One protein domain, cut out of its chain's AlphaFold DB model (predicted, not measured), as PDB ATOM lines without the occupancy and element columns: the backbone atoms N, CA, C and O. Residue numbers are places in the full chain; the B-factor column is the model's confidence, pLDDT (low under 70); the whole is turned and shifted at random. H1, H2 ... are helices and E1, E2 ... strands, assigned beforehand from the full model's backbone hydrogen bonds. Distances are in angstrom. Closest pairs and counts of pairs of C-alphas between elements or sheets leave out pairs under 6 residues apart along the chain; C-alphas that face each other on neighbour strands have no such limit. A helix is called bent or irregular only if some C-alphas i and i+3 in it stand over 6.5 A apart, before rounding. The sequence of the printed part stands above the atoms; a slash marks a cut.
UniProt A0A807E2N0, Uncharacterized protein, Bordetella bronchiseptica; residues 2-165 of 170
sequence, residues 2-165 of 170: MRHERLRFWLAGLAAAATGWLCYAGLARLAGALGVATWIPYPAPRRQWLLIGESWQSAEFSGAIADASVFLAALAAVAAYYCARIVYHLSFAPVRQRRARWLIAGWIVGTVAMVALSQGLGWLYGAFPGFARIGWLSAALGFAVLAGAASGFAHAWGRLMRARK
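What this domain is: This is residues 2 to 165 of the 170 residues of an uncharacterized protein of Bordetella bronchiseptica (UniProt A0A807E2N0). Four long helices, H1, H2, H4 and H6, make a loose assembly in which each is side by side with the next and runs the opposite way to it: H1, H2 and H4 come one beside another, and H6 packs on H4 off their line, with a corner at H4; a sharply bent hairpin of two strands, E1 and E2, which comes between H1 and H2 in the chain, reaches away from these helices. The short helices H3 and H5 lie at the turns before and after H4. The printed part has 164 residues with six named helices and two named strands, in the order H1, E1, E2, H2, H3, H4, H5, H6; the sheet, E1 - E2, is antiparallel and the class is mostly helix. The whole is loose, with a radius of gyration of the C-alphas of 19.4 A and spans of 56 by 45 by 32 A.

How they stand to each other: H1, residues 2 to 33, touches H2, residues 67 to 89, with Ala 16 and Ala 80 as closest C-alphas at 4.5 A; they run opposite ways at a shallow tilt of 32 degrees. Between them in the chain come E1, residues 39 to 52, and E2, residues 55 to 65, an antiparallel hairpin. N 40 and O 64 are 2.8 A apart and N 50 and O 57 are 2.9 A apart, both within hydrogen-bond range. E1 bends by 118 degrees at residue 43, and E2 by 101 degrees at residue 62. H3, residues 93 to 96, touches H2 at its residues 82 to 86 alone, the closest C-alphas being those of Tyr 82 and Val 95, 6.8 A apart. H2 touches H4, residues 98 to 127, with the C-alphas of Ala 68 and Val 115 closest at 5.0 A, opposite ways at a shallow tilt of 13 degrees. H5, residues 129 to 132, only just touches H4, with 3 pairs of C-alphas within 8 A, and only at the corner; the C-alphas of Tyr 125 and Ala 132 are closest, at 5.8 A. H6, residues 135 to 163, touches H4 at a shallow tilt of 29 degrees, opposite ways, with the C-alphas of Gly 106 and Trp 157 closest at 6.8 A. H1 and H4 are apart, as are H2 and H6. In H1, H2, H4 and H6 every O i to N i+4 pair is within hydrogen-bond range; H3 and H5 are too short for such a pair.

Where its parts are: H1 begins at C-alpha 2, (177.494, 215.262, 148.657), and is 46.3 A long. E1 measures 21.2 A and E2 22.2 A. H2 is 33.5 A long, H4 43.5 A and H6 41.5 A, ending at C-alpha 163, (177.687, 187.264, 181.484).

The domain as a whole: The C-alphas farthest apart, those of Met 2 and Gly 130, are 61.3 A from each other. The printed part has no cut, and its links between named elements are tight. The mean pLDDT of the printed part is 86.8; residue 2 and residues 131 to 133 are under 70.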
ATOM      1  N   MET A   2     178.094 216.520 149.169       61.00
ATOM      2  CA  MET A   2     177.494 215.262 148.657       61.00
ATOM      3  C   MET A   2     178.381 214.381 147.746       61.00
ATOM      4  O   MET A   2     178.211 213.166 147.705       61.00
ATOM      5  N   ARG A   3     179.342 214.952 147.005       74.12
ATOM      6  CA  ARG A   3     180.214 214.184 146.090       74.12
ATOM      7  C   ARG A   3     181.201 213.271 146.829       74.12
ATOM      8  O   ARG A   3     181.511 212.192 146.336       74.12
ATOM      9  N   HIS A   4     181.668 213.687 148.006       78.25
ATOM     10  CA  HIS A   4     182.664 212.940 148.782       78.25
ATOM     11  C   HIS A   4     182.024 211.763 149.533       78.25
ATOM     12  O   HIS A   4     182.578 210.669 149.563       78.25
ATOM     13  N   GLU A   5     180.816 211.953 150.063       82.94
ATOM     14  CA  GLU A   5     180.029 210.881 150.690       82.94
ATOM     15  C   GLU A   5     179.589 209.826 149.675       82.94
ATOM     16  O   GLU A   5     179.751 208.634 149.924       82.94
ATOM     17  N   ARG A   6     179.130 210.250 148.486       83.94
ATOM     18  CA  ARG A   6     178.817 209.324 147.386       83.94
ATOM     19  C   ARG A   6     180.034 208.499 146.974       83.94
ATOM     20  O   ARG A   6     179.905 207.297 146.781       83.94
ATOM     21  N   LEU A   7     181.216 209.112 146.877       87.69
ATOM     22  CA  LEU A   7     182.450 208.390 146.553       87.69
ATOM     23  C   LEU A   7     182.802 207.351 147.632       87.69
ATOM     24  O   LEU A   7     183.092 206.206 147.298       87.69
ATOM     25  N   ARG A   8     182.727 207.719 148.919       86.94
ATOM     26  CA  ARG A   8     182.967 206.787 150.039       86.94
ATOM     27  C   ARG A   8     181.972 205.633 150.040       86.94
ATOM     28  O   ARG A   8     182.365 204.505 150.304       86.94
ATOM     29  N   PHE A   9     180.712 205.904 149.709       87.88
ATOM     30  CA  PHE A   9     179.683 204.880 149.577       87.88
ATOM     31  C   PHE A   9     180.001 203.886 148.450       87.88
ATOM     32  O   PHE A   9     180.009 202.682 148.689       87.88
ATOM     33  N   TRP A  10     180.343 204.371 147.251       90.06
ATOM     34  CA  TRP A  10     180.719 203.504 146.126       90.06
ATOM     35  C   TRP A  10     181.976 202.679 146.411       90.06
ATOM     36  O   TRP A  10     181.997 201.481 146.139       90.06
ATOM     37  N   LEU A  11     183.001 203.294 147.008       89.75
ATOM     38  CA  LEU A  11     184.223 202.594 147.407       89.75
ATOM     39  C   LEU A  11     183.950 201.536 148.479       89.75
ATOM     40  O   LEU A  11     184.468 200.426 148.383       89.75
ATOM     41  N   ALA A  12     183.111 201.846 149.470       87.06
ATOM     42  CA  ALA A  12     182.704 200.881 150.485       87.06
ATOM     43  C   ALA A  12     181.909 199.722 149.872       87.06
ATOM     44  O   ALA A  12     182.156 198.575 150.235       87.06
ATOM     45  N   GLY A  13     181.015 199.993 148.917       87.44
ATOM     46  CA  GLY A  13     180.270 198.966 148.185       87.44
ATOM     47  C   GLY A  13     181.178 198.045 147.368       87.44
ATOM     48  O   GLY A  13     181.074 196.824 147.480       87.44
ATOM     49  N   LEU A  14     182.124 198.615 146.611       91.94
ATOM     50  CA  LEU A  14     183.132 197.852 145.865       91.94
ATOM     51  C   LEU A  14     184.003 197.002 146.793       91.94
ATOM     52  O   LEU A  14     184.221 195.821 146.523       91.94
ATOM     53  N   ALA A  15     184.455 197.573 147.911       89.06
ATOM     54  CA  ALA A  15     185.220 196.844 148.912       89.06
ATOM     55  C   ALA A  15     184.402 195.705 149.538       89.06
ATOM     56  O   ALA A  15     184.936 194.611 149.714       89.06
ATOM     57  N   ALA A  16     183.112 195.920 149.826       90.00
ATOM     58  CA  ALA A  16     182.224 194.876 150.337       90.00
ATOM     59  C   ALA A  16     182.076 193.731 149.328       90.00
ATOM     60  O   ALA A  16     182.227 192.572 149.705       90.00
ATOM     61  N   ALA A  17     181.832 194.046 148.054       90.81
ATOM     62  CA  ALA A  17     181.678 193.045 147.002       90.81
ATOM     63  C   ALA A  17     182.961 192.218 146.815       90.81
ATOM     64  O   ALA A  17     182.916 190.987 146.857       90.81
ATOM     65  N   ALA A  18     184.113 192.885 146.688       93.00
ATOM     66  CA  ALA A  18     185.406 192.221 146.539       93.00
ATOM     67  C   ALA A  18     185.751 191.359 147.765       93.00
ATOM     68  O   ALA A  18     186.144 190.202 147.624       93.00
ATOM     69  N   THR A  19     185.552 191.896 148.971       92.31
ATOM     70  CA  THR A  19     185.824 191.171 150.220       92.31
ATOM     71  C   THR A  19     184.890 189.985 150.384       92.31
ATOM     72  O   THR A  19     185.351 188.896 150.704       92.31
ATOM     73  N   GLY A  20     183.592 190.160 150.129       91.06
ATOM     74  CA  GLY A  20     182.608 189.084 150.205       91.06
ATOM     75  C   GLY A  20     182.965 187.933 149.269       91.06
ATOM     76  O   GLY A  20     183.011 186.784 149.705       91.06
ATOM     77  N   TRP A  21     183.311 188.245 148.017       93.50
ATOM     78  CA  TRP A  21     183.748 187.246 147.043       93.50
ATOM     79  C   TRP A  21     185.016 186.509 147.486       93.50
ATOM     80  O   TRP A  21     185.038 185.278 147.515       93.50
ATOM     81  N   LEU A  22     186.066 187.243 147.871       94.38
ATOM     82  CA  LEU A  22     187.344 186.654 148.282       94.38
ATOM     83  C   LEU A  22     187.211 185.821 149.562       94.38
ATOM     84  O   LEU A  22     187.751 184.716 149.630       94.38
ATOM     85  N   CYS A  23     186.468 186.314 150.554       93.88
ATOM     86  CA  CYS A  23     186.194 185.582 151.786       93.88
ATOM     87  C   CYS A  23     185.413 184.304 151.500       93.88
ATOM     88  O   CYS A  23     185.813 183.247 151.975       93.88
ATOM     89  N   TYR A  24     184.344 184.372 150.703       93.62
ATOM     90  CA  TYR A  24     183.581 183.183 150.340       93.62
ATOM     91  C   TYR A  24     184.448 182.172 149.580       93.62
ATOM     92  O   TYR A  24     184.489 181.006 149.962       93.62
ATOM     93  N   ALA A  25     185.200 182.607 148.565       92.38
ATOM     94  CA  ALA A  25     186.076 181.725 147.796       92.38
ATOM     95  C   ALA A  25     187.151 181.063 148.677       92.38
ATOM     96  O   ALA A  25     187.413 179.867 148.546       92.38
ATOM     97  N   GLY A  26     187.756 181.821 149.596       92.25
ATOM     98  CA  GLY A  26     188.721 181.300 150.564       92.25
ATOM     99  C   GLY A  26     188.094 180.290 151.525       92.25
ATOM    100  O   GLY A  26     188.617 179.190 151.690       92.25
ATOM    101  N   LEU A  27     186.941 180.625 152.106       93.19
ATOM    102  CA  LEU A  27     186.197 179.747 153.009       93.19
ATOM    103  C   LEU A  27     185.730 178.464 152.315       93.19
ATOM    104  O   LEU A  27     185.865 177.387 152.885       93.19
ATOM    105  N   ALA A  28     185.226 178.556 151.085       90.81
ATOM    106  CA  ALA A  28     184.792 177.404 150.304       90.81
ATOM    107  C   ALA A  28     185.966 176.478 149.954       90.81
ATOM    108  O   ALA A  28     185.825 175.259 150.033       90.81
ATOM    109  N   ARG A  29     187.142 177.034 149.628       91.25
ATOM    110  CA  ARG A  29     188.371 176.246 149.428       91.25
ATOM    111  C   ARG A  29     188.820 175.549 150.708       91.25
ATOM    112  O   ARG A  29     189.157 174.371 150.657       91.25
ATOM    113  N   LEU A  30     188.802 176.250 151.842       91.56
ATOM    114  CA  LEU A  30     189.131 175.664 153.144       91.56
ATOM    115  C   LEU A  30     188.152 174.546 153.517       91.56
ATOM    116  O   LEU A  30     188.579 173.472 153.923       91.56
ATOM    117  N   ALA A  31     186.852 174.768 153.326       89.94
ATOM    118  CA  ALA A  31     185.824 173.759 153.545       89.94
ATOM    119  C   ALA A  31     186.056 172.525 152.658       89.94
ATOM    120  O   ALA A  31     186.074 171.406 153.166       89.94
ATOM    121  N   GLY A  32     186.337 172.729 151.367       87.00
ATOM    122  CA  GLY A  32     186.675 171.647 150.442       87.00
ATOM    123  C   GLY A  32     187.923 170.865 150.862       87.00
ATOM    124  O   GLY A  32     187.910 169.639 150.824       87.00
ATOM    125  N   ALA A  33     188.970 171.545 151.342       89.50
ATOM    126  CA  ALA A  33     190.175 170.897 151.869       89.50
ATOM    127  C   ALA A  33     189.906 170.055 153.132       89.50
ATOM    128  O   ALA A  33     190.615 169.087 153.388       89.50
ATOM    129  N   LEU A  34     188.867 170.398 153.897       88.69
ATOM    130  CA  LEU A  34     188.400 169.649 155.068       88.69
ATOM    131  C   LEU A  34     187.363 168.566 154.720       88.69
ATOM    132  O   LEU A  34     186.785 167.965 155.622       88.69
ATOM    133  N   GLY A  35     187.094 168.324 153.433       85.94
ATOM    134  CA  GLY A  35     186.109 167.337 152.980       85.94
ATOM    135  C   GLY A  35     184.651 167.781 153.136       85.94
ATOM    136  O   GLY A  35     183.741 166.968 152.996       85.94
ATOM    137  N   VAL A  36     184.399 169.064 153.411       86.38
ATOM    138  CA  VAL A  36     183.047 169.624 153.505       86.38
ATOM    139  C   VAL A  36     182.580 170.026 152.109       86.38
ATOM    140  O   VAL A  36     183.088 170.979 151.515       86.38
ATOM    141  N   ALA A  37     181.574 169.321 151.591       84.25
ATOM    142  CA  ALA A  37     180.962 169.661 150.315       84.25
ATOM    143  C   ALA A  37     180.182 170.985 150.419       84.25
ATOM    144  O   ALA A  37     179.229 171.106 151.188       84.25
ATOM    145  N   THR A  38     180.578 171.977 149.623       82.06
ATOM    146  CA  THR A  38     179.842 173.239 149.428       82.06
ATOM    147  C   THR A  38     178.895 173.174 148.228       82.06
ATOM    148  O   THR A  38     177.929 173.933 148.151       82.06
ATOM    149  N   TRP A  39     179.129 172.226 147.320       83.06
ATOM    150  CA  TRP A  39     178.305 171.954 146.150       83.06
ATOM    151  C   TRP A  39     178.057 170.452 146.032       83.06
ATOM    152  O   TRP A  39     178.984 169.657 146.193       83.06
ATOM    153  N   ILE A  40     176.818 170.066 145.742       80.31
ATOM    154  CA  ILE A  40     176.405 168.672 145.574       80.31
ATOM    155  C   ILE A  40     176.098 168.458 144.089       80.31
ATOM    156  O   ILE A  40     175.101 168.994 143.601       80.31
ATOM    157  N   PRO A  41     176.932 167.718 143.340       76.00
ATOM    158  CA  PRO A  41     176.654 167.425 141.941       76.00
ATOM    159  C   PRO A  41     175.480 166.448 141.809       76.00
ATOM    160  O   PRO A  41     175.344 165.498 142.583       76.00
ATOM    161  N   TYR A  42     174.647 166.656 140.792       74.69
ATOM    162  CA  TYR A  42     173.667 165.673 140.359       74.69
ATOM    163  C   TYR A  42     174.316 164.716 139.348       74.69
ATOM    164  O   TYR A  42     174.951 165.186 138.404       74.69
ATOM    165  N   PRO A  43     174.130 163.388 139.487       74.25
ATOM    166  CA  PRO A  43     174.705 162.414 138.555       74.25
ATOM    167  C   PRO A  43     174.180 162.568 137.120       74.25
ATOM    168  O   PRO A  43     174.880 162.247 136.167       74.25
ATOM    169  N   ALA A  44     172.953 163.072 136.968       77.38
ATOM    170  CA  ALA A  44     172.370 163.478 135.696       77.38
ATOM    171  C   ALA A  44     171.735 164.870 135.862       77.38
ATOM    172  O   ALA A  44     171.089 165.099 136.896       77.38
ATOM    173  N   PRO A  45     171.890 165.790 134.888       78.38
ATOM    174  CA  PRO A  45     171.271 167.108 134.950       78.38
ATOM    175  C   PRO A  45     169.756 167.002 135.143       78.38
ATOM    176  O   PRO A  45     169.083 166.227 134.461       78.38
ATOM    177  N   ARG A  46     169.207 167.770 136.085       78.81
ATOM    178  CA  ARG A  46     167.767 167.817 136.361       78.81
ATOM    179  C   ARG A  46     167.164 169.090 135.789       78.81
ATOM    180  O   ARG A  46     167.717 170.167 135.988       78.81
ATOM    181  N   ARG A  47     166.005 168.986 135.133       83.00
ATOM    182  CA  ARG A  47     165.197 170.158 134.765       83.00
ATOM    183  C   ARG A  47     164.368 170.623 135.952       83.00
ATOM    184  O   ARG A  47     163.639 169.827 136.540       83.00
ATOM    185  N   GLN A  48     164.453 171.908 136.271       82.44
ATOM    186  CA  GLN A  48     163.646 172.545 137.306       82.44
ATOM    187  C   GLN A  48     163.043 173.848 136.777       82.44
ATOM    188  O   GLN A  48     163.687 174.586 136.032       82.44
ATOM    189  N   TRP A  49     161.798 174.122 137.172       82.81
ATOM    190  CA  TRP A  49     161.149 175.407 136.934       82.81
ATOM    191  C   TRP A  49     161.611 176.416 137.978       82.81
ATOM    192  O   TRP A  49     161.499 176.172 139.182       82.81
ATOM    193  N   LEU A  50     162.131 177.545 137.513       78.19
ATOM    194  CA  LEU A  50     162.552 178.655 138.353       78.19
ATOM    195  C   LEU A  50     161.886 179.936 137.893       78.19
ATOM    196  O   LEU A  50     161.686 180.158 136.699       78.19
ATOM    197  N   LEU A  51     161.583 180.786 138.864       80.12
ATOM    198  CA  LEU A  51     161.177 182.150 138.605       80.12
ATOM    199  C   LEU A  51     162.446 182.982 138.379       80.12
ATOM    200  O   LEU A  51     163.206 183.225 139.316       80.12
ATOM    201  N   ILE A  52     162.697 183.369 137.130       80.00
ATOM    202  CA  ILE A  52     163.813 184.239 136.746       80.00
ATOM    203  C   ILE A  52     163.209 185.558 136.267       80.00
ATOM    204  O   ILE A  52     162.468 185.602 135.279       80.00
ATOM    205  N   GLY A  53     163.490 186.628 137.015       82.56
ATOM    206  CA  GLY A  53     162.746 187.880 136.892       82.56
ATOM    207  C   GLY A  53     161.282 187.654 137.273       82.56
ATOM    208  O   GLY A  53     160.997 187.227 138.387       82.56
ATOM    209  N   GLU A  54     160.373 187.887 136.328       88.38
ATOM    210  CA  GLU A  54     158.924 187.688 136.499       88.38
ATOM    211  C   GLU A  54     158.372 186.510 135.679       88.38
ATOM    212  O   GLU A  54     157.165 186.366 135.508       88.38
ATOM    213  N   SER A  55     159.248 185.649 135.152       87.69
ATOM    214  CA  SER A  55     158.852 184.547 134.270       87.69
ATOM    215  C   SER A  55     159.306 183.193 134.800       87.69
ATOM    216  O   SER A  55     160.440 183.038 135.258       87.69
ATOM    217  N   TRP A  56     158.418 182.202 134.719       91.38
ATOM    218  CA  TRP A  56     158.763 180.811 134.987       91.38
ATOM    219  C   TRP A  56     159.505 180.234 133.787       91.38
ATOM    220  O   TRP A  56     158.979 180.210 132.676       91.38
ATOM    221  N   GLN A  57     160.724 179.759 134.017       90.12
ATOM    222  CA  GLN A  57     161.581 179.179 132.988       90.12
ATOM    223  C   GLN A  57     162.059 177.797 133.432       90.12
ATOM    224  O   GLN A  57     162.389 177.596 134.604       90.12
ATOM    225  N   SER A  58     162.098 176.836 132.506       88.38
ATOM    226  CA  SER A  58     162.706 175.531 132.764       88.38
ATOM    227  C   SER A  58     164.202 175.604 132.475       88.38
ATOM    228  O   SER A  58     164.588 175.852 131.332       88.38
ATOM    229  N   ALA A  59     165.036 175.354 133.479       83.12
ATOM    230  CA  ALA A  59     166.488 175.318 133.326       83.12
ATOM    231  C   ALA A  59     167.060 173.980 133.815       83.12
ATOM    232  O   ALA A  59     166.493 173.325 134.695       83.12
ATOM    233  N   GLU A  60     168.167 173.557 133.204       83.69
ATOM    234  CA  GLU A  60     168.886 172.332 133.559       83.69
ATOM    235  C   GLU A  60     169.972 172.617 134.598       83.69
ATOM    236  O   GLU A  60     170.789 173.521 134.434       83.69
ATOM    237  N   PHE A  61     169.989 171.816 135.662       76.44
ATOM    238  CA  PHE A  61     170.921 171.938 136.776       76.44
ATOM    239  C   PHE A  61     171.733 170.666 136.943       76.44
ATOM    240  O   PHE A  61     171.185 169.575 137.086       76.44
ATOM    241  N   SER A  62     173.052 170.819 136.990       77.94
ATOM    242  CA  SER A  62     174.016 169.742 137.238       77.94
ATOM    243  C   SER A  62     174.413 169.612 138.712       77.94
ATOM    244  O   SER A  62     175.233 168.765 139.053       77.94
ATOM    245  N   GLY A  63     173.842 170.418 139.608       74.75
ATOM    246  CA  GLY A  63     174.053 170.291 141.047       74.75
ATOM    247  C   GLY A  63     173.262 171.302 141.865       74.75
ATOM    248  O   GLY A  63     172.527 172.125 141.317       74.75
ATOM    249  N   ALA A  64     173.422 171.222 143.182       76.00
ATOM    250  CA  ALA A  64     172.789 172.091 144.162       76.00
ATOM    251  C   ALA A  64     173.812 172.663 145.146       76.00
ATOM    252  O   ALA A  64     174.821 172.037 145.469       76.00
ATOM    253  N   ILE A  65     173.508 173.854 145.657       75.94
ATOM    254  CA  ILE A  65     174.250 174.476 146.752       75.94
ATOM    255  C   ILE A  65     173.996 173.659 148.023       75.94
ATOM    256  O   ILE A  65     172.844 173.425 148.381       75.94
ATOM    257  N   ALA A  66     175.059 173.237 148.708       83.06
ATOM    258  CA  ALA A  66     174.931 172.604 150.019       83.06
ATOM    259  C   ALA A  66     174.632 173.654 151.098       83.06
ATOM    260  O   ALA A  66     175.128 174.780 151.017       83.06
ATOM    261  N   ASP A  67     173.940 173.279 152.176       82.31
ATOM    262  CA  ASP A  67     173.679 174.184 153.311       82.31
ATOM    263  C   ASP A  67     174.968 174.821 153.856       82.31
ATOM    264  O   ASP A  67     174.994 175.999 154.210       82.31
ATOM    265  N   ALA A  68     176.073 174.064 153.861       84.88
ATOM    266  CA  ALA A  68     177.385 174.563 154.260       84.88
ATOM    267  C   ALA A  68     177.775 175.830 153.482       84.88
ATOM    268  O   ALA A  68     178.223 176.807 154.076       84.88
ATOM    269  N   SER A  69     177.530 175.861 152.172       88.12
ATOM    270  CA  SER A  69     177.796 177.031 151.335       88.12
ATOM    271  C   SER A  69     176.949 178.242 151.730       88.12
ATOM    272  O   SER A  69     177.446 179.366 151.689       88.12
ATOM    273  N   VAL A  70     175.701 178.038 152.163       88.56
ATOM    274  CA  VAL A  70     174.831 179.122 152.651       88.56
ATOM    275  C   VAL A  70     175.407 179.735 153.931       88.56
ATOM    276  O   VAL A  70     175.515 180.958 154.039       88.56
ATOM    277  N   PHE A  71     175.863 178.909 154.877       91.19
ATOM    278  CA  PHE A  71     176.478 179.395 156.117       91.19
ATOM    279  C   PHE A  71     177.823 180.097 155.886       91.19
ATOM    280  O   PHE A  71     178.121 181.095 156.551       91.19
ATOM    281  N   LEU A  72     178.629 179.618 154.932       92.62
ATOM    282  CA  LEU A  72     179.875 180.282 154.536       92.62
ATOM    283  C   LEU A  72     179.606 181.618 153.832       92.62
ATOM    284  O   LEU A  72     180.318 182.589 154.086       92.62
ATOM    285  N   ALA A  73     178.566 181.695 152.997       92.06
ATOM    286  CA  ALA A  73     178.146 182.941 152.360       92.06
ATOM    287  C   ALA A  73     177.669 183.971 153.396       92.06
ATOM    288  O   ALA A  73     178.061 185.135 153.324       92.06
ATOM    289  N   ALA A  74     176.903 183.547 154.407       91.94
ATOM    290  CA  ALA A  74     176.510 184.414 155.518       91.94
ATOM    291  C   ALA A  74     177.733 184.953 156.284       91.94
ATOM    292  O   ALA A  74     177.823 186.154 156.540       91.94
ATOM    293  N   LEU A  75     178.720 184.100 156.587       94.19
ATOM    294  CA  LEU A  75     179.957 184.533 157.244       94.19
ATOM    295  C   LEU A  75     180.768 185.507 156.372       94.19
ATOM    296  O   LEU A  75     181.277 186.512 156.872       94.19
ATOM    297  N   ALA A  76     180.854 185.247 155.067       93.88
ATOM    298  CA  ALA A  76     181.502 186.142 154.114       93.88
ATOM    299  C   ALA A  76     180.791 187.502 154.027       93.88
ATOM    300  O   ALA A  76     181.458 188.536 153.987       93.88
ATOM    301  N   ALA A  77     179.455 187.528 154.074       92.31
ATOM    302  CA  ALA A  77     178.672 188.761 154.107       92.31
ATOM    303  C   ALA A  77     178.932 189.574 155.387       92.31
ATOM    304  O   ALA A  77     179.067 190.796 155.329       92.31
ATOM    305  N   VAL A  78     179.080 188.912 156.539       92.88
ATOM    306  CA  VAL A  78     179.461 189.573 157.799       92.88
ATOM    307  C   VAL A  78     180.858 190.189 157.695       92.88
ATOM    308  O   VAL A  78     181.050 191.343 158.082       92.88
ATOM    309  N   ALA A  79     181.831 189.464 157.137       91.94
ATOM    310  CA  ALA A  79     183.174 189.996 156.905       91.94
ATOM    311  C   ALA A  79     183.151 191.199 155.943       91.94
ATOM    312  O   ALA A  79     183.762 192.234 156.228       91.94
ATOM    313  N   ALA A  80     182.387 191.098 154.850       93.19
ATOM    314  CA  ALA A  80     182.185 192.175 153.889       93.19
ATOM    315  C   ALA A  80     181.569 193.423 154.536       93.19
ATOM    316  O   ALA A  80     182.050 194.529 154.296       93.19
ATOM    317  N   TYR A  81     180.568 193.258 155.407       92.19
ATOM    318  CA  TYR A  81     179.949 194.356 156.152       92.19
ATOM    319  C   TYR A  81     180.968 195.115 157.014       92.19
ATOM    320  O   TYR A  81     181.049 196.344 156.947       92.19
ATOM    321  N   TYR A  82     181.784 194.407 157.802       90.00
ATOM    322  CA  TYR A  82     182.785 195.062 158.649       90.00
ATOM    323  C   TYR A  82     183.907 195.712 157.832       90.00
ATOM    324  O   TYR A  82     184.363 196.797 158.196       90.00
ATOM    325  N   CYS A  83     184.308 195.110 156.710       89.56
ATOM    326  CA  CYS A  83     185.255 195.725 155.782       89.56
ATOM    327  C   CYS A  83     184.688 197.017 155.172       89.56
ATOM    328  O   CYS A  83     185.339 198.060 155.221       89.56
ATOM    329  N   ALA A  84     183.440 196.987 154.694       88.81
ATOM    330  CA  ALA A  84     182.759 198.167 154.173       88.81
ATOM    331  C   ALA A  84     182.662 199.276 155.230       88.81
ATOM    332  O   ALA A  84     182.919 200.436 154.918       88.81
ATOM    333  N   ARG A  85     182.377 198.934 156.495       87.00
ATOM    334  CA  ARG A  85     182.355 199.898 157.609       87.00
ATOM    335  C   ARG A  85     183.741 200.515 157.854       87.00
ATOM    336  O   ARG A  85     183.822 201.724 158.068       87.00
ATOM    337  N   ILE A  86     184.823 199.732 157.771       89.44
ATOM    338  CA  ILE A  86     186.201 200.253 157.860       89.44
ATOM    339  C   ILE A  86     186.485 201.231 156.720       89.44
ATOM    340  O   ILE A  86     186.953 202.336 156.980       89.44
ATOM    341  N   VAL A  87     186.185 200.852 155.475       88.94
ATOM    342  CA  VAL A  87     186.448 201.682 154.287       88.94
ATOM    343  C   VAL A  87     185.606 202.955 154.309       88.94
ATOM    344  O   VAL A  87     186.120 204.044 154.060       88.94
ATOM    345  N   TYR A  88     184.330 202.848 154.682       87.44
ATOM    346  CA  TYR A  88     183.428 203.988 154.763       87.44
ATOM    347  C   TYR A  88     183.910 205.009 155.797       87.44
ATOM    348  O   TYR A  88     184.046 206.191 155.478       87.44
ATOM    349  N   HIS A  89     184.245 204.574 157.016       87.31
ATOM    350  CA  HIS A  89     184.706 205.470 158.081       87.31
ATOM    351  C   HIS A  89     186.207 205.783 158.032       87.31
ATOM    352  O   HIS A  89     186.649 206.659 158.770       87.31
ATOM    353  N   LEU A  90     186.970 205.113 157.162       85.75
ATOM    354  CA  LEU A  90     188.437 205.162 157.109       85.75
ATOM    355  C   LEU A  90     189.079 204.880 158.481       85.75
ATOM    356  O   LEU A  90     190.079 205.483 158.857       85.75
ATOM    357  N   SER A  91     188.469 203.987 159.267       88.06
ATOM    358  CA  SER A  91     188.877 203.712 160.646       88.06
ATOM    359  C   SER A  91     188.602 202.268 161.039       88.06
ATOM    360  O   SER A  91     187.559 201.705 160.718       88.06
ATOM    361  N   PHE A  92     189.523 201.688 161.812       87.06
ATOM    362  CA  PHE A  92     189.377 200.360 162.412       87.06
ATOM    363  C   PHE A  92     188.621 200.373 163.744       87.06
ATOM    364  O   PHE A  92     188.331 199.305 164.289       87.06
ATOM    365  N   ALA A  93     188.289 201.551 164.285       84.62
ATOM    366  CA  ALA A  93     187.554 201.667 165.545       84.62
ATOM    367  C   ALA A  93     186.270 200.806 165.585       84.62
ATOM    368  O   ALA A  93     186.105 200.076 166.566       84.62
ATOM    369  N   PRO A  94     185.440 200.757 164.518       76.62
ATOM    370  CA  PRO A  94     184.258 199.894 164.451       76.62
ATOM    371  C   PRO A  94     184.495 198.407 164.725       76.62
ATOM    372  O   PRO A  94     183.643 197.740 165.296       76.62
ATOM    373  N   VAL A  95     185.644 197.867 164.313       82.75
ATOM    374  CA  VAL A  95     185.954 196.433 164.456       82.75
ATOM    375  C   VAL A  95     186.702 196.153 165.760       82.75
ATOM    376  O   VAL A  95     186.639 195.049 166.297       82.75
ATOM    377  N   ARG A  96     187.385 197.158 166.324       86.88
ATOM    378  CA  ARG A  96     188.101 197.038 167.606       86.88
ATOM    379  C   ARG A  96     187.175 197.103 168.819       86.88
ATOM    380  O   ARG A  96     187.548 196.606 169.891       86.88
ATOM    381  N   GLN A  97     185.976 197.664 168.659       88.25
ATOM    382  CA  GLN A  97     184.947 197.667 169.694       88.25
ATOM    383  C   GLN A  97     184.737 196.257 170.250       88.25
ATOM    384  O   GLN A  97     184.687 195.258 169.528       88.25
ATOM    385  N   ARG A  98     184.645 196.168 171.581       89.12
ATOM    386  CA  ARG A  98     184.516 194.885 172.282       89.12
ATOM    387  C   ARG A  98     183.315 194.103 171.755       89.12
ATOM    388  O   ARG A  98     183.450 192.918 171.478       89.12
ATOM    389  N   ARG A  99     182.179 194.773 171.559       89.69
ATOM    390  CA  ARG A  99     180.952 194.163 171.046       89.69
ATOM    391  C   ARG A  99     181.127 193.588 169.639       89.69
ATOM    392  O   ARG A  99     180.823 192.416 169.446       89.69
ATOM    393  N   ALA A 100     181.683 194.359 168.702       89.75
ATOM    394  CA  ALA A 100     181.940 193.905 167.334       89.75
ATOM    395  C   ALA A 100     182.805 192.636 167.298       89.75
ATOM    396  O   ALA A 100     182.443 191.666 166.636       89.75
ATOM    397  N   ARG A 101     183.885 192.578 168.088       91.12
ATOM    398  CA  ARG A 101     184.731 191.373 168.190       91.12
ATOM    399  C   ARG A 101     183.963 190.145 168.677       91.12
ATOM    400  O   ARG A 101     184.144 189.062 168.132       91.12
ATOM    401  N   TRP A 102     183.090 190.310 169.671       94.69
ATOM    402  CA  TRP A 102     182.235 189.225 170.166       94.69
ATOM    403  C   TRP A 102     181.183 188.784 169.145       94.69
ATOM    404  O   TRP A 102     180.883 187.595 169.070       94.69
ATOM    405  N   LEU A 103     180.641 189.710 168.353       93.12
ATOM    406  CA  LEU A 103     179.716 189.378 167.269       93.12
ATOM    407  C   LEU A 103     180.432 188.616 166.149       93.12
ATOM    408  O   LEU A 103     179.937 187.579 165.728       93.12
ATOM    409  N   ILE A 104     181.609 189.075 165.714       93.00
ATOM    410  CA  ILE A 104     182.418 188.388 164.693       93.00
ATOM    411  C   ILE A 104     182.799 186.983 165.171       93.00
ATOM    412  O   ILE A 104     182.599 186.015 164.442       93.00
ATOM    413  N   ALA A 105     183.285 186.849 166.409       94.25
ATOM    414  CA  ALA A 105     183.598 185.544 166.990       94.25
ATOM    415  C   ALA A 105     182.360 184.634 167.056       94.25
ATOM    416  O   ALA A 105     182.452 183.455 166.727       94.25
ATOM    417  N   GLY A 106     181.199 185.189 167.418       94.88
ATOM    418  CA  GLY A 106     179.933 184.459 167.431       94.88
ATOM    419  C   GLY A 106     179.528 183.957 166.052       94.88
ATOM    420  O   GLY A 106     179.136 182.804 165.928       94.88
ATOM    421  N   TRP A 107     179.685 184.778 165.014       95.12
ATOM    422  CA  TRP A 107     179.443 184.365 163.632       95.12
ATOM    423  C   TRP A 107     180.390 183.252 163.187       95.12
ATOM    424  O   TRP A 107     179.926 182.273 162.620       95.12
ATOM    425  N   ILE A 108     181.686 183.343 163.497       94.81
ATOM    426  CA  ILE A 108     182.652 182.287 163.153       94.81
ATOM    427  C   ILE A 108     182.276 180.969 163.842       94.81
ATOM    428  O   ILE A 108     182.115 179.947 163.177       94.81
ATOM    429  N   VAL A 109     182.102 180.990 165.168       95.88
ATOM    430  CA  VAL A 109     181.772 179.790 165.956       95.88
ATOM    431  C   VAL A 109     180.416 179.221 165.540       95.88
ATOM    432  O   VAL A 109     180.289 178.014 165.347       95.88
ATOM    433  N   GLY A 110     179.417 180.085 165.361       93.81
ATOM    434  CA  GLY A 110     178.074 179.708 164.936       93.81
ATOM    435  C   GLY A 110     178.068 179.069 163.551       93.81
ATOM    436  O   GLY A 110     177.492 178.000 163.388       93.81
ATOM    437  N   THR A 111     178.760 179.661 162.573       93.31
ATOM    438  CA  THR A 111     178.898 179.092 161.225       93.31
ATOM    439  C   THR A 111     179.555 177.716 161.269       93.31
ATOM    440  O   THR A 111     179.022 176.785 160.673       93.31
ATOM    441  N   VAL A 112     180.659 177.549 162.005       92.50
ATOM    442  CA  VAL A 112     181.323 176.238 162.139       92.50
ATOM    443  C   VAL A 112     180.382 175.204 162.764       92.50
ATOM    444  O   VAL A 112     180.263 174.094 162.248       92.50
ATOM    445  N   ALA A 113     179.664 175.571 163.829       93.56
ATOM    446  CA  ALA A 113     178.700 174.686 164.479       93.56
ATOM    447  C   ALA A 113     177.532 174.304 163.553       93.56
ATOM    448  O   ALA A 113     177.142 173.140 163.517       93.56
ATOM    449  N   MET A 114     176.993 175.253 162.780       93.62
ATOM    450  CA  MET A 114     175.900 174.993 161.834       93.62
ATOM    451  C   MET A 114     176.347 174.130 160.652       93.62
ATOM    452  O   MET A 114     175.612 173.234 160.244       93.62
ATOM    453  N   VAL A 115     177.563 174.341 160.138       91.06
ATOM    454  CA  VAL A 115     178.158 173.470 159.115       91.06
ATOM    455  C   VAL A 115     178.294 172.048 159.658       91.06
ATOM    456  O   VAL A 115     177.850 171.109 159.002       91.06
ATOM    457  N   ALA A 116     178.835 171.877 160.867       90.38
ATOM    458  CA  ALA A 116     178.967 170.560 161.489       90.38
ATOM    459  C   ALA A 116     177.603 169.880 161.712       90.38
ATOM    460  O   ALA A 116     177.447 168.696 161.411       90.38
ATOM    461  N   LEU A 117     176.602 170.630 162.180       91.12
ATOM    462  CA  LEU A 117     175.239 170.132 162.373       91.12
ATOM    463  C   LEU A 117     174.589 169.704 161.048       91.12
ATOM    464  O   LEU A 117     173.983 168.638 160.987       91.12
ATOM    465  N   SER A 118     174.751 170.496 159.984       88.19
ATOM    466  CA  SER A 118     174.267 170.158 158.640       88.19
ATOM    467  C   SER A 118     174.913 168.874 158.108       88.19
ATOM    468  O   SER A 118     174.209 167.992 157.618       88.19
ATOM    469  N   GLN A 119     176.229 168.707 158.281       86.44
ATOM    470  CA  GLN A 119     176.911 167.463 157.907       86.44
ATOM    471  C   GLN A 119     176.372 166.268 158.705       86.44
ATOM    472  O   GLN A 119     176.085 165.221 158.126       86.44
ATOM    473  N   GLY A 120     176.158 166.431 160.015       84.94
ATOM    474  CA  GLY A 120     175.557 165.398 160.865       84.94
ATOM    475  C   GLY A 120     174.144 164.996 160.425       84.94
ATOM    476  O   GLY A 120     173.822 163.809 160.405       84.94
ATOM    477  N   LEU A 121     173.319 165.960 160.004       84.25
ATOM    478  CA  LEU A 121     171.999 165.687 159.420       84.25
ATOM    479  C   LEU A 121     172.112 164.910 158.102       84.25
ATOM    480  O   LEU A 121     171.362 163.959 157.894       84.25
ATOM    481  N   GLY A 122     173.076 165.259 157.245       79.56
ATOM    482  CA  GLY A 122     173.361 164.516 156.015       79.56
ATOM    483  C   GLY A 122     173.689 163.042 156.278       79.56
ATOM    484  O   GLY A 122     173.123 162.158 155.633       79.56
ATOM    485  N   TRP A 123     174.529 162.766 157.279       82.06
ATOM    486  CA  TRP A 123     174.827 161.401 157.731       82.06
ATOM    487  C   TRP A 123     173.585 160.664 158.237       82.06
ATOM    488  O   TRP A 123     173.360 159.509 157.869       82.06
ATOM    489  N   LEU A 124     172.753 161.328 159.042       82.06
ATOM    490  CA  LEU A 124     171.520 160.746 159.569       82.06
ATOM    491  C   LEU A 124     170.548 160.363 158.442       82.06
ATOM    492  O   LEU A 124     169.986 159.269 158.453       82.06
ATOM    493  N   TYR A 125     170.384 161.228 157.441       79.69
ATOM    494  CA  TYR A 125     169.541 160.935 156.279       79.69
ATOM    495  C   TYR A 125     170.104 159.814 155.402       79.69
ATOM    496  O   TYR A 125     169.328 159.029 154.858       79.69
ATOM    497  N   GLY A 126     171.431 159.693 155.311       76.62
ATOM    498  CA  GLY A 126     172.086 158.550 154.674       76.62
ATOM    499  C   GLY A 126     171.820 157.229 155.404       76.62
ATOM    500  O   GLY A 126     171.569 156.214 154.760       76.62
ATOM    501  N   ALA A 127     171.814 157.245 156.741       83.00
ATOM    502  CA  ALA A 127     171.538 156.065 157.562       83.00
ATOM    503  C   ALA A 127     170.053 155.647 157.550       83.00
ATOM    504  O   ALA A 127     169.746 154.459 157.648       83.00
ATOM    505  N   PHE A 128     169.129 156.602 157.392       80.88
ATOM    506  CA  PHE A 128     167.680 156.364 157.397       80.88
ATOM    507  C   PHE A 128     167.010 156.832 156.092       80.88
ATOM    508  O   PHE A 128     166.233 157.794 156.086       80.88
ATOM    509  N   PRO A 129     167.224 156.121 154.969       72.25
ATOM    510  CA  PRO A 129     166.758 156.552 153.648       72.25
ATOM    511  C   PRO A 129     165.227 156.616 153.522       72.25
ATOM    512  O   PRO A 129     164.708 157.310 152.648       72.25
ATOM    513  N   GLY A 130     164.482 155.927 154.397       70.94
ATOM    514  CA  GLY A 130     163.020 156.023 154.462       70.94
ATOM    515  C   GLY A 130     162.522 157.432 154.806       70.94
ATOM    516  O   GLY A 130     161.530 157.881 154.236       70.94
ATOM    517  N   PHE A 131     163.253 158.162 155.656       62.78
ATOM    518  CA  PHE A 131     162.936 159.548 156.014       62.78
ATOM    519  C   PHE A 131     163.240 160.520 154.865       62.78
ATOM    520  O   PHE A 131     162.476 161.450 154.621       62.78
ATOM    521  N   ALA A 132     164.314 160.267 154.110       63.72
ATOM    522  CA  ALA A 132     164.732 161.093 152.977       63.72
ATOM    523  C   ALA A 132     163.815 160.971 151.741       63.72
ATOM    524  O   ALA A 132     163.811 161.856 150.886       63.72
ATOM    525  N   ARG A 133     163.015 159.896 151.625       65.12
ATOM    526  CA  ARG A 133     162.071 159.716 150.498       65.12
ATOM    527  C   ARG A 133     160.926 160.720 150.507       65.12
ATOM    528  O   ARG A 133     160.419 161.067 149.443       65.12
ATOM    529  N   ILE A 134     160.520 161.201 151.681       73.88
ATOM    530  CA  ILE A 134     159.480 162.226 151.808       73.88
ATOM    531  C   ILE A 134     160.175 163.591 151.757       73.88
ATOM    532  O   ILE A 134     160.341 164.269 152.769       73.88
ATOM    533  N   GLY A 135     160.642 163.959 150.559       70.06
ATOM    534  CA  GLY A 135     161.580 165.067 150.345       70.06
ATOM    535  C   GLY A 135     161.183 166.373 151.041       70.06
ATOM    536  O   GLY A 135     161.987 166.940 151.774       70.06
ATOM    537  N   TRP A 136     159.927 166.812 150.910       75.94
ATOM    538  CA  TRP A 136     159.456 168.053 151.543       75.94
ATOM    539  C   TRP A 136     159.452 167.986 153.080       75.94
ATOM    540  O   TRP A 136     159.788 168.972 153.732       75.94
ATOM    541  N   LEU A 137     159.120 166.829 153.664       76.69
ATOM    542  CA  LEU A 137     159.073 166.638 155.115       76.69
ATOM    543  C   LEU A 137     160.488 166.632 155.699       76.69
ATOM    544  O   LEU A 137     160.752 167.316 156.684       76.69
ATOM    545  N   SER A 138     161.411 165.909 155.061       75.50
ATOM    546  CA  SER A 138     162.824 165.894 155.460       75.50
ATOM    547  C   SER A 138     163.476 167.279 155.341       75.50
ATOM    548  O   SER A 138     164.211 167.690 156.238       75.50
ATOM    549  N   ALA A 139     163.137 168.045 154.299       78.81
ATOM    550  CA  ALA A 139     163.593 169.421 154.138       78.81
ATOM    551  C   ALA A 139     163.022 170.347 155.225       78.81
ATOM    552  O   ALA A 139     163.769 171.110 155.836       78.81
ATOM    553  N   ALA A 140     161.720 170.252 155.518       84.12
ATOM    554  CA  ALA A 140     161.074 171.047 156.562       84.12
ATOM    555  C   ALA A 140     161.644 170.745 157.958       84.12
ATOM    556  O   ALA A 140     161.910 171.665 158.731       84.12
ATOM    557  N   LEU A 141     161.882 169.468 158.270       85.19
ATOM    558  CA  LEU A 141     162.501 169.049 159.529       85.19
ATOM    559  C   LEU A 141     163.956 169.508 159.627       85.19
ATOM    560  O   LEU A 141     164.344 170.063 160.652       85.19
ATOM    561  N   GLY A 142     164.744 169.341 158.561       85.50
ATOM    562  CA  GLY A 142     166.119 169.840 158.504       85.50
ATOM    563  C   GLY A 142     166.181 171.349 158.737       85.50
ATOM    564  O   GLY A 142     166.957 171.817 159.570       85.50
ATOM    565  N   PHE A 143     165.293 172.105 158.086       86.56
ATOM    566  CA  PHE A 143     165.162 173.542 158.303       86.56
ATOM    567  C   PHE A 143     164.784 173.875 159.749       86.56
ATOM    568  O   PHE A 143     165.430 174.722 160.359       86.56
ATOM    569  N   ALA A 144     163.784 173.202 160.326       90.69
ATOM    570  CA  ALA A 144     163.365 173.437 161.707       90.69
ATOM    571  C   ALA A 144     164.502 173.172 162.709       90.69
ATOM    572  O   ALA A 144     164.710 173.965 163.628       90.69
ATOM    573  N   VAL A 145     165.280 172.103 162.502       91.25
ATOM    574  CA  VAL A 145     166.449 171.779 163.330       91.25
ATOM    575  C   VAL A 145     167.520 172.859 163.205       91.25
ATOM    576  O   VAL A 145     167.988 173.365 164.223       91.25
ATOM    577  N   LEU A 146     167.886 173.255 161.984       91.38
ATOM    578  CA  LEU A 146     168.915 174.273 161.758       91.38
ATOM    579  C   LEU A 146     168.478 175.651 162.277       91.38
ATOM    580  O   LEU A 146     169.245 176.318 162.968       91.38
ATOM    581  N   ALA A 147     167.239 176.065 162.011       89.94
ATOM    582  CA  ALA A 147     166.686 177.333 162.486       89.94
ATOM    583  C   ALA A 147     166.559 177.364 164.017       89.94
ATOM    584  O   ALA A 147     166.900 178.366 164.656       89.94
ATOM    585  N   GLY A 148     166.117 176.255 164.617       93.31
ATOM    586  CA  GLY A 148     166.056 176.081 166.064       93.31
ATOM    587  C   GLY A 148     167.444 176.136 166.702       93.31
ATOM    588  O   GLY A 148     167.650 176.873 167.666       93.31
ATOM    589  N   ALA A 149     168.421 175.435 166.124       93.44
ATOM    590  CA  ALA A 149     169.798 175.431 166.600       93.44
ATOM    591  C   ALA A 149     170.465 176.808 166.454       93.44
ATOM    592  O   ALA A 149     171.123 177.265 167.388       93.44
ATOM    593  N   ALA A 150     170.243 177.512 165.342       92.19
ATOM    594  CA  ALA A 150     170.727 178.875 165.140       92.19
ATOM    595  C   ALA A 150     170.117 179.850 166.163       92.19
ATOM    596  O   ALA A 150     170.837 180.630 166.789       92.19
ATOM    597  N   SER A 151     168.805 179.760 166.399       94.31
ATOM    598  CA  SER A 151     168.107 180.581 167.398       94.31
ATOM    599  C   SER A 151     168.600 180.288 168.816       94.31
ATOM    600  O   SER A 151     168.862 181.212 169.592       94.31
ATOM    601  N   GLY A 152     168.778 179.008 169.149       94.25
ATOM    602  CA  GLY A 152     169.327 178.560 170.426       94.25
ATOM    603  C   GLY A 152     170.767 179.029 170.629       94.25
ATOM    604  O   GLY A 152     171.101 179.546 171.698       94.25
ATOM    605  N   PHE A 153     171.601 178.941 169.589       95.38
ATOM    606  CA  PHE A 153     172.963 179.463 169.596       95.38
ATOM    607  C   PHE A 153     172.980 180.976 169.812       95.38
ATOM    608  O   PHE A 153     173.692 181.446 170.694       95.38
ATOM    609  N   ALA A 154     172.160 181.742 169.089       93.56
ATOM    610  CA  ALA A 154     172.078 183.192 169.255       93.56
ATOM    611  C   ALA A 154     171.693 183.580 170.696       93.56
ATOM    612  O   ALA A 154     172.312 184.462 171.296       93.56
ATOM    613  N   HIS A 155     170.736 182.867 171.300       95.75
ATOM    614  CA  HIS A 155     170.363 183.065 172.702       95.75
ATOM    615  C   HIS A 155     171.490 182.688 173.669       95.75
ATOM    616  O   HIS A 155     171.763 183.425 174.621       95.75
ATOM    617  N   ALA A 156     172.152 181.550 173.457       95.69
ATOM    618  CA  ALA A 156     173.269 181.103 174.284       95.69
ATOM    619  C   ALA A 156     174.458 182.073 174.199       95.69
ATOM    620  O   ALA A 156     174.973 182.504 175.232       95.69
ATOM    621  N   TRP A 157     174.827 182.495 172.990       96.69
ATOM    622  CA  TRP A 157     175.881 183.471 172.743       96.69
ATOM    623  C   TRP A 157     175.539 184.833 173.350       96.69
ATOM    624  O   TRP A 157     176.364 185.434 174.034       96.69
ATOM    625  N   GLY A 158     174.291 185.290 173.209       93.94
ATOM    626  CA  GLY A 158     173.807 186.515 173.842       93.94
ATOM    627  C   GLY A 158     173.838 186.451 175.375       93.94
ATOM    628  O   GLY A 158     174.214 187.420 176.036       93.94
ATOM    629  N   ARG A 159     173.494 185.302 175.978       95.31
ATOM    630  CA  ARG A 159     173.668 185.074 177.425       95.31
ATOM    631  C   ARG A 159     175.142 185.130 177.828       95.31
ATOM    632  O   ARG A 159     175.460 185.800 178.806       95.31
ATOM    633  N   LEU A 160     176.034 184.508 177.059       95.88
ATOM    634  CA  LEU A 160     177.476 184.544 177.308       95.88
ATOM    635  C   LEU A 160     178.040 185.970 177.212       95.88
ATOM    636  O   LEU A 160     178.770 186.402 178.102       95.88
ATOM    637  N   MET A 161     177.663 186.730 176.182       95.38
ATOM    638  CA  MET A 161     178.052 188.135 176.022       95.38
ATOM    639  C   MET A 161     177.609 188.976 177.226       95.38
ATOM    640  O   MET A 161     178.412 189.736 177.771       95.38
ATOM    641  N   ARG A 162     176.367 188.792 177.698       93.94
ATOM    642  CA  ARG A 162     175.856 189.457 178.909       93.94
ATOM    643  C   ARG A 162     176.632 189.056 180.161       93.94
ATOM    644  O   ARG A 162     177.069 189.932 180.901       93.94
ATOM    645  N   ALA A 163     176.888 187.763 180.361       94.50
ATOM    646  CA  ALA A 163     177.687 187.264 181.484       94.50
ATOM    647  C   ALA A 163     179.115 187.837 181.481       94.50
ATOM    648  O   ALA A 163     179.687 188.138 182.525       94.50
ATOM    649  N   ARG A 164     179.685 188.063 180.292       94.44
ATOM    650  CA  ARG A 164     180.990 188.712 180.110       94.44
ATOM    651  C   ARG A 164     180.913 190.243 180.111       94.44
ATOM    652  O   ARG A 164     181.918 190.887 179.802       94.44
ATOM    653  N   LYS A 165     179.771 190.843 180.472       93.62
ATOM    654  CA  LYS A 165     179.543 192.300 180.531       93.62
ATOM    655  C   LYS A 165     179.857 193.009 179.207       93.62
ATOM    656  O   LYS A 165     180.453 194.085 179.199       93.62
TER     657      LYS A 165